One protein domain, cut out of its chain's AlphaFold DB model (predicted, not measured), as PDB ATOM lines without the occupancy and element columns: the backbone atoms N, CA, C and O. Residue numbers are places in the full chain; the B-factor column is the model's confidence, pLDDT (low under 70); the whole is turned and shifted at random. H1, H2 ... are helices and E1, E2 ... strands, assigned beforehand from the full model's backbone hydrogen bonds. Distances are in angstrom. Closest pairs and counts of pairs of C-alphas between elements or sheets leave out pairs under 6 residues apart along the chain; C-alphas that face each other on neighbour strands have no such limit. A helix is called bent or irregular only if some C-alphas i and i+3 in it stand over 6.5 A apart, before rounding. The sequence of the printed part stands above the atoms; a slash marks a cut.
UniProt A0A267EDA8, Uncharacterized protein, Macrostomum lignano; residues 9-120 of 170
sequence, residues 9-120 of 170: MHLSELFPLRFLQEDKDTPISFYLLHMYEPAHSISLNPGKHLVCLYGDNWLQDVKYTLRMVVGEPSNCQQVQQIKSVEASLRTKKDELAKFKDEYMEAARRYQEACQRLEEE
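What this domain is: This is residues 9 to 120 of the 170 residues of an uncharacterized protein of Macrostomum lignano (UniProt A0A267EDA8). One long kinked helix, H2, makes much of the longest axis, and a loose loop of residues 9 to 39, with the short H1 and E1, folds back on itself along one side of it. From there a long arm without named elements, residues 40 to 76, swings out beyond E1, turns sharply within residues 56 to 63 and comes back to where H2 begins, while residues 108 to 120 of H2 stick out at the other end. The printed part has 112 residues, with two named helices and one named strand in the order H1, E1, H2; under half of its residues are in named elements, and the class is mostly helix. It is extended, with a radius of gyration of the C-alphas of 22.6 A, and flat, spanning 77 by 46 by 18 A.

Where its parts are: Start at C-alpha 9, at (10.726, -27.083, 15.730); residues 9 to 27 hold no named element. Find C-alpha 28 at (26.375, -39.729, 20.558), where H1, residues 28 to 31, begins. E1 follows as residues 37 to 39, 6.3 A from first to last C-alpha. Residues 40 to 76 again hold no named element. H2, residues 77 to 120, then runs 62.5 A from C-alpha 77 at (-4.740, -27.456, 24.889) to C-alpha 120 at (53.936, -43.895, 38.857); it is not bent, but it has a kink of 27 degrees near residue 97.

How they stand to each other: Look first at Phe 30 and Leu 96, whose C-alphas, 6.2 A apart, are the closest of H1 and H2. The two helices only just touch, with 3 pairs of C-alphas within 8 A, and H2 does so with residues 96 to 100 alone. E1 is apart from H1 and from H2, and it pairs with no named strand. Look instead at residues 9 to 10, a short antiparallel pairing with residues 37 to 38 of E1. In H2, 39 of 40 O i to N i+4 pairs are within hydrogen-bond range; H1 is too short for such a pair, and its one O i to N i+3 pair is within range.

The domain as a whole: The C-alphas of Lys 48 and Glu 120 are the two farthest apart, at 77.9 A. Residues 42 to 50, 56 to 63, 72 to 78 and 108 to 120 stand free; the body without them spans 52 by 33 by 17 A. The link from H1 to E1 is tight, with 5 residues, and the link from E1 to H2 is long, with 37. The printed part has no cut. Its mean pLDDT is 85.6, and you will find values under 70 at residues 12 to 15, 18, 40 and 56 to 58.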
ATOM      1  N   MET A   9       9.358 -26.619  15.781       81.50
ATOM      2  CA  MET A   9      10.726 -27.083  15.730       81.50
ATOM      3  C   MET A   9      10.823 -28.262  14.766       81.50
ATOM      4  O   MET A   9       9.990 -29.173  14.754       81.50
ATOM      5  N   HIS A  10      11.819 -28.217  13.892       80.12
ATOM      6  CA  HIS A  10      12.182 -29.357  13.076       80.12
ATOM      7  C   HIS A  10      13.000 -30.322  13.922       80.12
ATOM      8  O   HIS A  10      13.950 -29.918  14.585       80.12
ATOM      9  N   LEU A  11      12.645 -31.601  13.867       74.25
ATOM     10  CA  LEU A  11      13.466 -32.681  14.385       74.25
ATOM     11  C   LEU A  11      13.733 -33.612  13.205       74.25
ATOM     12  O   LEU A  11      12.827 -34.283  12.710       74.25
ATOM     13  N   SER A  12      14.955 -33.560  12.676       65.88
ATOM     14  CA  SER A  12      15.344 -34.420  11.562       65.88
ATOM     15  C   SER A  12      15.739 -35.790  12.102       65.88
ATOM     16  O   SER A  12      16.846 -35.971  12.598       65.88
ATOM     17  N   GLU A  13      14.826 -36.757  12.013       60.34
ATOM     18  CA  GLU A  13      15.099 -38.170  12.335       60.34
ATOM     19  C   GLU A  13      15.761 -38.923  11.165       60.34
ATOM     20  O   GLU A  13      16.117 -40.093  11.281       60.34
ATOM     21  N   LEU A  14      15.911 -38.263  10.012       56.00
ATOM     22  CA  LEU A  14      16.291 -38.900   8.748       56.00
ATOM     23  C   LEU A  14      17.801 -39.097   8.584       56.00
ATOM     24  O   LEU A  14      18.226 -39.823   7.688       56.00
ATOM     25  N   PHE A  15      18.611 -38.477   9.441       63.19
ATOM     26  CA  PHE A  15      20.059 -38.624   9.405       63.19
ATOM     27  C   PHE A  15      20.517 -39.530  10.542       63.19
ATOM     28  O   PHE A  15      20.291 -39.201  11.710       63.19
ATOM     29  N   PRO A  16      21.188 -40.660  10.244       72.38
ATOM     30  CA  PRO A  16      21.813 -41.457  11.284       72.38
ATOM     31  C   PRO A  16      22.754 -40.569  12.098       72.38
ATOM     32  O   PRO A  16      23.705 -40.013  11.554       72.38
ATOM     33  N   LEU A  17      22.492 -40.454  13.403       71.31
ATOM     34  CA  LEU A  17      23.203 -39.546  14.316       71.31
ATOM     35  C   LEU A  17      24.732 -39.705  14.265       71.31
ATOM     36  O   LEU A  17      25.464 -38.758  14.518       71.31
ATOM     37  N   ARG A  18      25.222 -40.887  13.867       66.06
ATOM     38  CA  ARG A  18      26.650 -41.168  13.654       66.06
ATOM     39  C   ARG A  18      27.307 -40.284  12.593       66.06
ATOM     40  O   ARG A  18      28.509 -40.085  12.663       66.06
ATOM     41  N   PHE A  19      26.558 -39.774  11.616       75.50
ATOM     42  CA  PHE A  19      27.088 -38.850  10.605       75.50
ATOM     43  C   PHE A  19      27.163 -37.403  11.098       75.50
ATOM     44  O   PHE A  19      27.831 -36.589  10.472       75.50
ATOM     45  N   LEU A  20      26.476 -37.086  12.198       70.69
ATOM     46  CA  LEU A  20      26.545 -35.784  12.866       70.69
ATOM     47  C   LEU A  20      27.648 -35.745  13.928       70.69
ATOM     48  O   LEU A  20      27.981 -34.677  14.428       70.69
ATOM     49  N   GLN A  21      28.192 -36.907  14.289       74.88
ATOM     50  CA  GLN A  21      29.282 -37.019  15.240       74.88
ATOM     51  C   GLN A  21      30.575 -36.507  14.590       74.88
ATOM     52  O   GLN A  21      31.136 -37.153  13.705       74.88
ATOM     53  N   GLU A  22      31.024 -35.332  15.024       72.88
ATOM     54  CA  GLU A  22      32.242 -34.677  14.525       72.88
ATOM     55  C   GLU A  22      33.513 -35.394  14.999       72.88
ATOM     56  O   GLU A  22      34.493 -35.491  14.260       72.88
ATOM     57  N   ASP A  23      33.481 -35.941  16.215       79.12
ATOM     58  CA  ASP A  23      34.608 -36.603  16.860       79.12
ATOM     59  C   ASP A  23      34.178 -37.908  17.541       79.12
ATOM     60  O   ASP A  23      33.087 -38.028  18.100       79.12
ATOM     61  N   LYS A  24      35.044 -38.925  17.485       79.06
ATOM     62  CA  LYS A  24      34.740 -40.265  18.016       79.06
ATOM     63  C   LYS A  24      34.663 -40.309  19.544       79.06
ATOM     64  O   LYS A  24      34.085 -41.255  20.077       79.06
ATOM     65  N   ASP A  25      35.227 -39.309  20.209       84.69
ATOM     66  CA  ASP A  25      35.383 -39.268  21.660       84.69
ATOM     67  C   ASP A  25      34.148 -38.677  22.356       84.69
ATOM     68  O   ASP A  25      33.824 -39.067  23.480       84.69
ATOM     69  N   THR A  26      33.391 -37.811  21.674       88.38
ATOM     70  CA  THR A  26      32.126 -37.272  22.177       88.38
ATOM     71  C   THR A  26      31.008 -38.323  22.104       88.38
ATOM     72  O   THR A  26      30.689 -38.828  21.023       88.38
ATOM     73  N   PRO A  27      30.314 -38.619  23.221       90.00
ATOM     74  CA  PRO A  27      29.154 -39.505  23.220       90.00
ATOM     75  C   PRO A  27      28.033 -39.048  22.277       90.00
ATOM     76  O   PRO A  27      27.620 -37.887  22.288       90.00
ATOM     77  N   ILE A  28      27.443 -39.998  21.541       87.25
ATOM     78  CA  ILE A  28      26.375 -39.729  20.558       87.25
ATOM     79  C   ILE A  28      25.151 -39.015  21.160       87.25
ATOM     80  O   ILE A  28      24.448 -38.283  20.468       87.25
ATOM     81  N   SER A  29      24.918 -39.189  22.465       88.88
ATOM     82  CA  SER A  29      23.831 -38.557  23.213       88.88
ATOM     83  C   SER A  29      23.861 -37.026  23.145       88.88
ATOM     84  O   SER A  29      22.801 -36.402  23.167       88.88
ATOM     85  N   PHE A  30      25.041 -36.412  23.005       91.12
ATOM     86  CA  PHE A  30      25.161 -34.957  22.866       91.12
ATOM     87  C   PHE A  30      24.627 -34.430  21.526       91.12
ATOM     88  O   PHE A  30      24.289 -33.253  21.423       91.12
ATOM     89  N   TYR A  31      24.472 -35.295  20.520       87.31
ATOM     90  CA  TYR A  31      23.997 -34.920  19.185       87.31
ATOM     91  C   TYR A  31      22.484 -35.120  18.988       87.31
ATOM     92  O   TYR A  31      21.958 -34.765  17.934       87.31
ATOM     93  N   LEU A  32      21.756 -35.632  19.991       87.81
ATOM     94  CA  LEU A  32      20.318 -35.944  19.888       87.81
ATOM     95  C   LEU A  32      19.452 -34.747  19.468       87.81
ATOM     96  O   LEU A  32      18.475 -34.914  18.745       87.81
ATOM     97  N   LEU A  33      19.813 -33.542  19.912       89.81
ATOM     98  CA  LEU A  33      19.094 -32.301  19.606       89.81
ATOM     99  C   LEU A  33      19.883 -31.388  18.654       89.81
ATOM    100  O   LEU A  33      19.564 -30.206  18.520       89.81
ATOM    101  N   HIS A  34      20.908 -31.910  17.971       83.50
ATOM    102  CA  HIS A  34      21.754 -31.105  17.086       83.50
ATOM    103  C   HIS A  34      20.924 -30.453  15.970       83.50
ATOM    104  O   HIS A  34      20.892 -29.230  15.857       83.50
ATOM    105  N   MET A  35      20.113 -31.259  15.280       83.19
ATOM    106  CA  MET A  35      19.215 -30.821  14.200       83.19
ATOM    107  C   MET A  35      17.918 -30.163  14.692       83.19
ATOM    108  O   MET A  35      17.016 -29.916  13.894       83.19
ATOM    109  N   TYR A  36      17.786 -29.931  16.003       87.81
ATOM    110  CA  TYR A  36      16.610 -29.286  16.571       87.81
ATOM    111  C   TYR A  36      16.651 -27.780  16.304       87.81
ATOM    112  O   TYR A  36      17.296 -27.016  17.031       87.81
ATOM    113  N   GLU A  37      15.993 -27.363  15.228       83.25
ATOM    114  CA  GLU A  37      16.043 -25.997  14.704       83.25
ATOM    115  C   GLU A  37      14.641 -25.430  14.454       83.25
ATOM    116  O   GLU A  37      13.703 -26.194  14.220       83.25
ATOM    117  N   PRO A  38      14.463 -24.096  14.488       81.62
ATOM    118  CA  PRO A  38      13.199 -23.481  14.107       81.62
ATOM    119  C   PRO A  38      12.834 -23.825  12.658       81.62
ATOM    120  O   PRO A  38      13.543 -23.462  11.720       81.62
ATOM    121  N   ALA A  39      11.698 -24.490  12.463       76.31
ATOM    122  CA  ALA A  39      11.055 -24.592  11.163       76.31
ATOM    123  C   ALA A  39      10.080 -23.428  11.005       76.31
ATOM    124  O   ALA A  39       9.141 -23.278  11.791       76.31
ATOM    125  N   HIS A  40      10.268 -22.641   9.947       66.50
ATOM    126  CA  HIS A  40       9.322 -21.593   9.588       66.50
ATOM    127  C   HIS A  40       7.925 -22.189   9.399       66.50
ATOM    128  O   HIS A  40       7.736 -23.186   8.688       66.50
ATOM    129  N   SER A  41       6.941 -21.577  10.052       70.12
ATOM    130  CA  SER A  41       5.544 -21.934   9.869       70.12
ATOM    131  C   SER A  41       5.085 -21.526   8.469       70.12
ATOM    132  O   SER A  41       5.279 -20.398   8.021       70.12
ATOM    133  N   ILE A  42       4.483 -22.471   7.743       71.31
ATOM    134  CA  ILE A  42       3.818 -22.185   6.471       71.31
ATOM    135  C   ILE A  42       2.329 -22.084   6.776       71.31
ATOM    136  O   ILE A  42       1.663 -23.098   7.004       71.31
ATOM    137  N   SER A  43       1.825 -20.852   6.803       72.31
ATOM    138  CA  SER A  43       0.392 -20.586   6.879       72.31
ATOM    139  C   SER A  43      -0.220 -20.643   5.480       72.31
ATOM    140  O   SER A  43       0.325 -20.086   4.525       72.31
ATOM    141  N   LEU A  44      -1.357 -21.323   5.350       79.12
ATOM    142  CA  LEU A  44      -2.118 -21.355   4.106       79.12
ATOM    143  C   LEU A  44      -2.988 -20.102   4.012       79.12
ATOM    144  O   LEU A  44      -3.903 -19.908   4.811       79.12
ATOM    145  N   ASN A  45      -2.738 -19.281   2.996       83.19
ATOM    146  CA  ASN A  45      -3.616 -18.158   2.685       83.19
ATOM    147  C   ASN A  45      -4.997 -18.659   2.219       83.19
ATOM    148  O   ASN A  45      -5.083 -19.726   1.605       83.19
ATOM    149  N   PRO A  46      -6.085 -17.906   2.448       85.25
ATOM    150  CA  PRO A  46      -7.390 -18.246   1.892       85.25
ATOM    151  C   PRO A  46      -7.328 -18.361   0.363       85.25
ATOM    152  O   PRO A  46      -6.812 -17.469  -0.309       85.25
ATOM    153  N   GLY A  47      -7.852 -19.452  -0.198       88.25
ATOM    154  CA  GLY A  47      -7.860 -19.652  -1.646       88.25
ATOM    155  C   GLY A  47      -7.865 -21.114  -2.072       88.25
ATOM    156  O   GLY A  47      -8.004 -22.028  -1.260       88.25
ATOM    157  N   LYS A  48      -7.725 -21.323  -3.383       89.69
ATOM    158  CA  LYS A  48      -7.555 -22.653  -3.974       89.69
ATOM    159  C   LYS A  48      -6.076 -23.024  -3.935       89.69
ATOM    160  O   LYS A  48      -5.249 -22.278  -4.448       89.69
ATOM    161  N   HIS A  49      -5.774 -24.188  -3.372       87.25
ATOM    162  CA  HIS A  49      -4.415 -24.715  -3.267       87.25
ATOM    163  C   HIS A  49      -4.261 -25.949  -4.147       87.25
ATOM    164  O   HIS A  49      -5.139 -26.812  -4.168       87.25
ATOM    165  N   LEU A  50      -3.141 -26.030  -4.862       89.31
ATOM    166  CA  LEU A  50      -2.748 -27.212  -5.618       89.31
ATOM    167  C   LEU A  50      -1.743 -28.008  -4.784       89.31
ATOM    168  O   LEU A  50      -0.720 -27.469  -4.369       89.31
ATOM    169  N   VAL A  51      -2.030 -29.288  -4.553       85.50
ATOM    170  CA  VAL A  51      -1.115 -30.199  -3.858       85.50
ATOM    171  C   VAL A  51      -0.605 -31.226  -4.856       85.50
ATOM    172  O   VAL A  51      -1.378 -32.027  -5.377       85.50
ATOM    173  N   CYS A  52       0.699 -31.193  -5.110       85.62
ATOM    174  CA  CYS A  52       1.382 -32.128  -5.995       85.62
ATOM    175  C   CYS A  52       2.153 -33.147  -5.157       85.62
ATOM    176  O   CYS A  52       2.926 -32.776  -4.274       85.62
ATOM    177  N   LEU A  53       1.957 -34.432  -5.444       81.81
ATOM    178  CA  LEU A  53       2.753 -35.510  -4.869       81.81
ATOM    179  C   LEU A  53       3.862 -35.854  -5.861       81.81
ATOM    180  O   LEU A  53       3.580 -36.284  -6.976       81.81
ATOM    181  N   TYR A  54       5.112 -35.644  -5.458       80.69
ATOM    182  CA  TYR A  54       6.260 -36.113  -6.224       80.69
ATOM    183  C   TYR A  54       6.559 -37.563  -5.835       80.69
ATOM    184  O   TYR A  54       6.738 -37.860  -4.653       80.69
ATOM    185  N   GLY A  55       6.579 -38.460  -6.819       75.44
ATOM    186  CA  GLY A  55       6.916 -39.867  -6.635       75.44
ATOM    187  C   GLY A  55       8.122 -40.225  -7.489       75.44
ATOM    188  O   GLY A  55       8.020 -40.242  -8.712       75.44
ATOM    189  N   ASP A  56       9.246 -40.525  -6.847       69.50
ATOM    190  CA  ASP A  56      10.450 -41.027  -7.512       69.50
ATOM    191  C   ASP A  56      10.439 -42.561  -7.529       69.50
ATOM    192  O   ASP A  56      11.196 -43.225  -6.830       69.50
ATOM    193  N   ASN A  57       9.469 -43.136  -8.245       67.19
ATOM    194  CA  ASN A  57       9.271 -44.582  -8.316       67.19
ATOM    195  C   ASN A  57       9.301 -45.042  -9.772       67.19
ATOM    196  O   ASN A  57       8.272 -45.295 -10.387       67.19
ATOM    197  N   TRP A  58      10.503 -45.130 -10.340       64.38
ATOM    198  CA  TRP A  58      10.696 -45.547 -11.735       64.38
ATOM    199  C   TRP A  58      10.524 -47.057 -11.961       64.38
ATOM    200  O   TRP A  58      10.380 -47.487 -13.100       64.38
ATOM    201  N   LEU A  59      10.556 -47.871 -10.898       74.00
ATOM    202  CA  LEU A  59      10.579 -49.338 -10.996       74.00
ATOM    203  C   LEU A  59       9.267 -50.020 -10.581       74.00
ATOM    204  O   LEU A  59       9.059 -51.174 -10.955       74.00
ATOM    205  N   GLN A  60       8.404 -49.366  -9.794       77.62
ATOM    206  CA  GLN A  60       7.178 -49.972  -9.259       77.62
ATOM    207  C   GLN A  60       6.066 -48.941  -9.051       77.62
ATOM    208  O   GLN A  60       6.316 -47.836  -8.578       77.62
ATOM    209  N   ASP A  61       4.824 -49.345  -9.320       78.88
ATOM    210  CA  ASP A  61       3.647 -48.540  -9.001       78.88
ATOM    211  C   ASP A  61       3.412 -48.495  -7.488       78.88
ATOM    212  O   ASP A  61       3.322 -49.528  -6.819       78.88
ATOM    213  N   VAL A  62       3.247 -47.286  -6.947       77.19
ATOM    214  CA  VAL A  62       2.995 -47.068  -5.519       77.19
ATOM    215  C   VAL A  62       1.660 -46.362  -5.330       77.19
ATOM    216  O   VAL A  62       1.353 -45.365  -5.981       77.19
ATOM    217  N   LYS A  63       0.835 -46.892  -4.424       82.31
ATOM    218  CA  LYS A  63      -0.466 -46.311  -4.082       82.31
ATOM    219  C   LYS A  63      -0.292 -45.290  -2.966       82.31
ATOM    220  O   LYS A  63       0.124 -45.641  -1.865       82.31
ATOM    221  N   TYR A  64      -0.673 -44.044  -3.228       81.62
ATOM    222  CA  TYR A  64      -0.663 -42.975  -2.231       81.62
ATOM    223  C   TYR A  64      -2.074 -42.698  -1.715       81.62
ATOM    224  O   TYR A  64      -3.040 -42.709  -2.472       81.62
ATOM    225  N   THR A  65      -2.196 -42.414  -0.418       84.94
ATOM    226  CA  THR A  65      -3.426 -41.881   0.184       84.94
ATOM    227  C   THR A  65      -3.112 -40.528   0.796       84.94
ATOM    228  O   THR A  65      -2.319 -40.435   1.731       84.94
ATOM    229  N   LEU A  66      -3.739 -39.477   0.273       84.81
ATOM    230  CA  LEU A  66      -3.634 -38.136   0.830       84.81
ATOM    231  C   LEU A  66      -4.801 -37.892   1.784       84.81
ATOM    232  O   LEU A  66      -5.962 -38.043   1.408       84.81
ATOM    233  N   ARG A  67      -4.493 -37.488   3.017       86.44
ATOM    234  CA  ARG A  67      -5.488 -37.061   4.002       86.44
ATOM    235  C   ARG A  67      -5.184 -35.632   4.416       86.44
ATOM    236  O   ARG A  67      -4.087 -35.346   4.885       86.44
ATOM    237  N   MET A  68      -6.173 -34.760   4.265       85.62
ATOM    238  CA  MET A  68      -6.138 -33.403   4.796       85.62
ATOM    239  C   MET A  68      -7.131 -33.305   5.945       85.62
ATOM    240  O   MET A  68      -8.250 -33.807   5.847       85.62
ATOM    241  N   VAL A  69      -6.703 -32.687   7.037       86.00
ATOM    242  CA  VAL A  69      -7.524 -32.468   8.228       86.00
ATOM    243  C   VAL A  69      -7.370 -31.007   8.614       86.00
ATOM    244  O   VAL A  69      -6.266 -30.462   8.543       86.00
ATOM    245  N   VAL A  70      -8.476 -30.368   8.984       85.38
ATOM    246  CA  VAL A  70      -8.449 -29.000   9.503       85.38
ATOM    247  C   VAL A  70      -7.806 -29.040  10.886       85.38
ATOM    248  O   VAL A  70      -8.223 -29.821  11.738       85.38
ATOM    249  N   GLY A  71      -6.756 -28.246  11.083       81.69
ATOM    250  CA  GLY A  71      -6.101 -28.132  12.382       81.69
ATOM    251  C   GLY A  71      -6.995 -27.420  13.393       81.69
ATOM    252  O   GLY A  71      -7.751 -26.519  13.036       81.69
ATOM    253  N   GLU A  72      -6.876 -27.808  14.658       85.38
ATOM    254  CA  GLU A  72      -7.529 -27.104  15.759       85.38
ATOM    255  C   GLU A  72      -6.990 -25.665  15.913       85.38
ATOM    256  O   GLU A  72      -5.842 -25.385  15.536       85.38
ATOM    257  N   PRO A  73      -7.781 -24.745  16.491       83.38
ATOM    258  CA  PRO A  73      -7.338 -23.393  16.816       83.38
ATOM    259  C   PRO A  73      -6.067 -23.362  17.680       83.38
ATOM    260  O   PRO A  73      -5.837 -24.222  18.527       83.38
ATOM    261  N   SER A  74      -5.253 -22.314  17.527       82.00
ATOM    262  CA  SER A  74      -3.954 -22.180  18.214       82.00
ATOM    263  C   SER A  74      -4.040 -22.068  19.743       82.00
ATOM    264  O   SER A  74      -3.028 -22.220  20.430       82.00
ATOM    265  N   ASN A  75      -5.226 -21.791  20.281       85.81
ATOM    266  CA  ASN A  75      -5.503 -21.728  21.713       85.81
ATOM    267  C   ASN A  75      -5.940 -23.076  22.308       85.81
ATOM    268  O   ASN A  75      -6.194 -23.131  23.511       85.81
ATOM    269  N   CYS A  76      -6.030 -24.149  21.516       92.56
ATOM    270  CA  CYS A  76      -6.374 -25.459  22.055       92.56
ATOM    271  C   CYS A  76      -5.261 -26.006  22.967       92.56
ATOM    272  O   CYS A  76      -4.079 -25.662  22.844       92.56
ATOM    273  N   GLN A  77      -5.645 -26.887  23.890       93.56
ATOM    274  CA  GLN A  77      -4.740 -27.456  24.889       93.56
ATOM    275  C   GLN A  77      -3.552 -28.190  24.251       93.56
ATOM    276  O   GLN A  77      -2.427 -28.078  24.732       93.56
ATOM    277  N   GLN A  78      -3.784 -28.903  23.148       91.38
ATOM    278  CA  GLN A  78      -2.765 -29.679  22.443       91.38
ATOM    279  C   GLN A  78      -1.679 -28.768  21.859       91.38
ATOM    280  O   GLN A  78      -0.497 -29.080  21.965       91.38
ATOM    281  N   VAL A  79      -2.053 -27.611  21.300       89.50
ATOM    282  CA  VAL A  79      -1.081 -26.634  20.780       89.50
ATOM    283  C   VAL A  79      -0.262 -26.019  21.915       89.50
ATOM    284  O   VAL A  79       0.946 -25.842  21.763       89.50
ATOM    285  N   GLN A  80      -0.874 -25.743  23.070       91.19
ATOM    286  CA  GLN A  80      -0.134 -25.260  24.243       91.19
ATOM    287  C   GLN A  80       0.852 -26.311  24.769       91.19
ATOM    288  O   GLN A  80       1.990 -25.979  25.094       91.19
ATOM    289  N   GLN A  81       0.450 -27.584  24.793       93.62
ATOM    290  CA  GLN A  81       1.333 -28.693  25.159       93.62
ATOM    291  C   GLN A  81       2.505 -28.832  24.184       93.62
ATOM    292  O   GLN A  81       3.641 -28.945  24.637       93.62
ATOM    293  N   ILE A  82       2.254 -28.756  22.871       90.06
ATOM    294  CA  ILE A  82       3.313 -28.779  21.849       90.06
ATOM    295  C   ILE A  82       4.313 -27.649  22.102       90.06
ATOM    296  O   ILE A  82       5.498 -27.920  22.259       90.06
ATOM    297  N   LYS A  83       3.840 -26.403  22.246       88.62
ATOM    298  CA  LYS A  83       4.703 -25.242  22.523       88.62
ATOM    299  C   LYS A  83       5.517 -25.410  23.805       88.62
ATOM    300  O   LYS A  83       6.698 -25.074  23.833       88.62
ATOM    301  N   SER A  84       4.897 -25.940  24.860       92.75
ATOM    302  CA  SER A  84       5.573 -26.204  26.132       92.75
ATOM    303  C   SER A  84       6.686 -27.238  25.975       92.75
ATOM    304  O   SER A  84       7.797 -27.006  26.443       92.75
ATOM    305  N   VAL A  85       6.409 -28.363  25.312       93.44
ATOM    306  CA  VAL A  85       7.406 -29.416  25.068       93.44
ATOM    307  C   VAL A  85       8.528 -28.894  24.179       93.44
ATOM    308  O   VAL A  85       9.699 -29.124  24.477       93.44
ATOM    309  N   GLU A  86       8.200 -28.143  23.129       91.50
ATOM    310  CA  GLU A  86       9.201 -27.577  22.230       91.50
ATOM    311  C   GLU A  86      10.131 -26.581  22.944       91.50
ATOM    312  O   GLU A  86      11.343 -26.571  22.693       91.50
ATOM    313  N   ALA A  87       9.587 -25.779  23.865       90.81
ATOM    314  CA  ALA A  87      10.368 -24.889  24.718       90.81
ATOM    315  C   ALA A  87      11.281 -25.678  25.669       90.81
ATOM    316  O   ALA A  87      12.471 -25.379  25.754       90.81
ATOM    317  N   SER A  88      10.768 -26.729  26.319       94.38
ATOM    318  CA  SER A  88      11.577 -27.601  27.181       94.38
ATOM    319  C   SER A  88      12.709 -28.291  26.417       94.38
ATOM    320  O   SER A  88      13.831 -28.355  26.917       94.38
ATOM    321  N   LEU A  89      12.457 -28.765  25.193       93.50
ATOM    322  CA  LEU A  89      13.490 -29.351  24.333       93.50
ATOM    323  C   LEU A  89      14.557 -28.327  23.937       93.50
ATOM    324  O   LEU A  89      15.739 -28.664  23.907       93.50
ATOM    325  N   ARG A  90      14.173 -27.070  23.686       90.81
ATOM    326  CA  ARG A  90      15.132 -25.988  23.420       90.81
ATOM    327  C   ARG A  90      16.028 -25.740  24.629       90.81
ATOM    328  O   ARG A  90      17.244 -25.759  24.480       90.81
ATOM    329  N   THR A  91      15.443 -25.594  25.816       94.06
ATOM    330  CA  THR A  91      16.221 -25.472  27.056       94.06
ATOM    331  C   THR A  91      17.153 -26.667  27.230       94.06
ATOM    332  O   THR A  91      18.326 -26.490  27.555       94.06
ATOM    333  N   LYS A  92      16.679 -27.883  26.931       95.19
ATOM    334  CA  LYS A  92      17.505 -29.084  27.052       95.19
ATOM    335  C   LYS A  92      18.663 -29.129  26.058       95.19
ATOM    336  O   LYS A  92      19.731 -29.617  26.415       95.19
ATOM    337  N   LYS A  93      18.475 -28.613  24.839       92.69
ATOM    338  CA  LYS A  93      19.549 -28.448  23.848       92.69
ATOM    339  C   LYS A  93      20.656 -27.544  24.394       92.69
ATOM    340  O   LYS A  93      21.823 -27.920  24.324       92.69
ATOM    341  N   ASP A  94      20.289 -26.412  24.990       92.75
ATOM    342  CA  ASP A  94      21.253 -25.461  25.555       92.75
ATOM    343  C   ASP A  94      21.985 -26.042  26.779       92.75
ATOM    344  O   ASP A  94      23.195 -25.868  26.931       92.75
ATOM    345  N   GLU A  95      21.271 -26.770  27.644       95.12
ATOM    346  CA  GLU A  95      21.867 -27.497  28.774       95.12
ATOM    347  C   GLU A  95      22.847 -28.582  28.312       95.12
ATOM    348  O   GLU A  95      23.940 -28.691  28.862       95.12
ATOM    349  N   LEU A  96      22.476 -29.376  27.300       94.00
ATOM    350  CA  LEU A  96      23.339 -30.422  26.749       94.00
ATOM    351  C   LEU A  96      24.604 -29.846  26.117       94.00
ATOM    352  O   LEU A  96      25.663 -30.447  26.270       94.00
ATOM    353  N   ALA A  97      24.512 -28.695  25.445       91.06
ATOM    354  CA  ALA A  97      25.675 -28.028  24.866       91.06
ATOM    355  C   ALA A  97      26.687 -27.621  25.949       91.06
ATOM    356  O   ALA A  97      27.867 -27.922  25.819       91.06
ATOM    357  N   LYS A  98      26.224 -27.029  27.058       93.94
ATOM    358  CA  LYS A  98      27.097 -26.684  28.196       93.94
ATOM    359  C   LYS A  98      27.683 -27.924  28.867       93.94
ATOM    360  O   LYS A  98      28.876 -27.981  29.144       93.94
ATOM    361  N   PHE A  99      26.845 -28.935  29.095       95.69
ATOM    362  CA  PHE A  99      27.280 -30.175  29.727       95.69
ATOM    363  C   PHE A  99      28.282 -30.955  28.862       95.69
ATOM    364  O   PHE A  99      29.140 -31.641  29.413       95.69
ATOM    365  N   LYS A 100      28.220 -30.840  27.525       93.88
ATOM    366  CA  LYS A 100      29.208 -31.443  26.617       93.88
ATOM    367  C   LYS A 100      30.618 -30.975  26.966       93.88
ATOM    368  O   LYS A 100      31.502 -31.811  27.133       93.88
ATOM    369  N   ASP A 101      30.814 -29.671  27.120       92.62
ATOM    370  CA  ASP A 101      32.134 -29.102  27.402       92.62
ATOM    371  C   ASP A 101      32.666 -29.568  28.766       92.62
ATOM    372  O   ASP A 101      33.814 -30.002  28.881       92.62
ATOM    373  N   GLU A 102      31.807 -29.561  29.790       96.19
ATOM    374  CA  GLU A 102      32.139 -30.065  31.129       96.19
ATOM    375  C   GLU A 102      32.508 -31.556  31.108       96.19
ATOM    376  O   GLU A 102      33.491 -31.973  31.727       96.19
ATOM    377  N   TYR A 103      31.737 -32.357  30.370       96.12
ATOM    378  CA  TYR A 103      31.970 -33.787  30.211       96.12
ATOM    379  C   TYR A 103      33.307 -34.063  29.517       96.12
ATOM    380  O   TYR A 103      34.076 -34.903  29.988       96.12
ATOM    381  N   MET A 104      33.607 -33.353  28.426       94.56
ATOM    382  CA  MET A 104      34.847 -33.548  27.670       94.56
ATOM    383  C   MET A 104      36.079 -33.160  28.492       94.56
ATOM    384  O   MET A 104      37.071 -33.890  28.494       94.56
ATOM    385  N   GLU A 105      36.010 -32.070  29.259       95.44
ATOM    386  CA  GLU A 105      37.099 -31.685  30.162       95.44
ATOM    387  C   GLU A 105      37.296 -32.708  31.294       95.44
ATOM    388  O   GLU A 105      38.431 -33.057  31.630       95.44
ATOM    389  N   ALA A 106      36.211 -33.237  31.866       97.00
ATOM    390  CA  ALA A 106      36.293 -34.292  32.875       97.00
ATOM    391  C   ALA A 106      36.893 -35.588  32.305       97.00
ATOM    392  O   ALA A 106      37.756 -36.199  32.942       97.00
ATOM    393  N   ALA A 107      36.491 -35.980  31.093       95.44
ATOM    394  CA  ALA A 107      37.034 -37.143  30.394       95.44
ATOM    395  C   ALA A 107      38.540 -36.993  30.130       95.44
ATOM    396  O   ALA A 107      39.307 -37.919  30.404       95.44
ATOM    397  N   ARG A 108      38.979 -35.807  29.691       95.94
ATOM    398  CA  ARG A 108      40.398 -35.486  29.489       95.94
ATOM    399  C   ARG A 108      41.198 -35.620  30.786       95.94
ATOM    400  O   ARG A 108      42.203 -36.325  30.819       95.94
ATOM    401  N   ARG A 109      40.726 -35.015  31.882       97.50
ATOM    402  CA  ARG A 109      41.393 -35.107  33.197       97.50
ATOM    403  C   ARG A 109      41.473 -36.537  33.718       97.50
ATOM    404  O   ARG A 109      42.469 -36.913  34.330       97.50
ATOM    405  N   TYR A 110      40.431 -37.334  33.487       97.25
ATOM    406  CA  TYR A 110      40.433 -38.745  33.854       97.25
ATOM    407  C   TYR A 110      41.501 -39.529  33.078       97.25
ATOM    408  O   TYR A 110      42.239 -40.305  33.685       97.25
ATOM    409  N   GLN A 111      41.632 -39.295  31.769       96.62
ATOM    410  CA  GLN A 111      42.680 -39.918  30.955       96.62
ATOM    411  C   GLN A 111      44.086 -39.533  31.436       96.62
ATOM    412  O   GLN A 111      44.929 -40.414  31.597       96.62
ATOM    413  N   GLU A 112      44.324 -38.256  31.749       97.75
ATOM    414  CA  GLU A 112      45.605 -37.789  32.303       97.75
ATOM    415  C   GLU A 112      45.929 -38.451  33.648       97.75
ATOM    416  O   GLU A 112      47.058 -38.883  33.881       97.75
ATOM    417  N   ALA A 113      44.932 -38.577  34.528       98.12
ATOM    418  CA  ALA A 113      45.095 -39.260  35.806       98.12
ATOM    419  C   ALA A 113      45.421 -40.753  35.627       98.12
ATOM    420  O   ALA A 113      46.269 -41.280  36.347       98.12
ATOM    421  N   CYS A 114      44.790 -41.421  34.655       97.94
ATOM    422  CA  CYS A 114      45.082 -42.817  34.325       97.94
ATOM    423  C   CYS A 114      46.514 -42.988  33.810       97.94
ATOM    424  O   CYS A 114      47.222 -43.876  34.280       97.94
ATOM    425  N   GLN A 115      46.955 -42.122  32.893       98.00
ATOM    426  CA  GLN A 115      48.323 -42.159  32.374       98.00
ATOM    427  C   GLN A 115      49.341 -41.947  33.496       98.00
ATOM    428  O   GLN A 115      50.285 -42.726  33.633       98.00
ATOM    429  N   ARG A 116      49.125 -40.934  34.342       98.12
ATOM    430  CA  ARG A 116      50.010 -40.669  35.475       98.12
ATOM    431  C   ARG A 116      50.082 -41.865  36.424       98.12
ATOM    432  O   ARG A 116      51.168 -42.232  36.855       98.12
ATOM    433  N   LEU A 117      48.946 -42.483  36.747       97.94
ATOM    434  CA  LEU A 117      48.921 -43.667  37.606       97.94
ATOM    435  C   LEU A 117      49.733 -44.822  37.001       97.94
ATOM    436  O   LEU A 117      50.433 -45.523  37.733       97.94
ATOM    437  N   GLU A 118      49.662 -45.017  35.684       98.06
ATOM    438  CA  GLU A 118      50.454 -46.032  34.987       98.06
ATOM    439  C   GLU A 118      51.964 -45.745  35.074       98.06
ATOM    440  O   GLU A 118      52.749 -46.658  35.340       98.06
ATOM    441  N   GLU A 119      52.375 -44.490  34.887       98.25
ATOM    442  CA  GLU A 119      53.774 -44.053  35.003       98.25
ATOM    443  C   GLU A 119      54.313 -44.240  36.429       98.25
ATOM    444  O   GLU A 119      55.334 -44.904  36.616       98.25
ATOM    445  N   GLU A 120      53.580 -43.759  37.435       98.19
ATOM    446  CA  GLU A 120      53.936 -43.895  38.857       98.19
ATOM    447  C   GLU A 120      54.017 -45.380  39.259       98.19
ATOM    448  O   GLU A 120      54.929 -45.804  39.968       98.19
TER     449      GLU A 120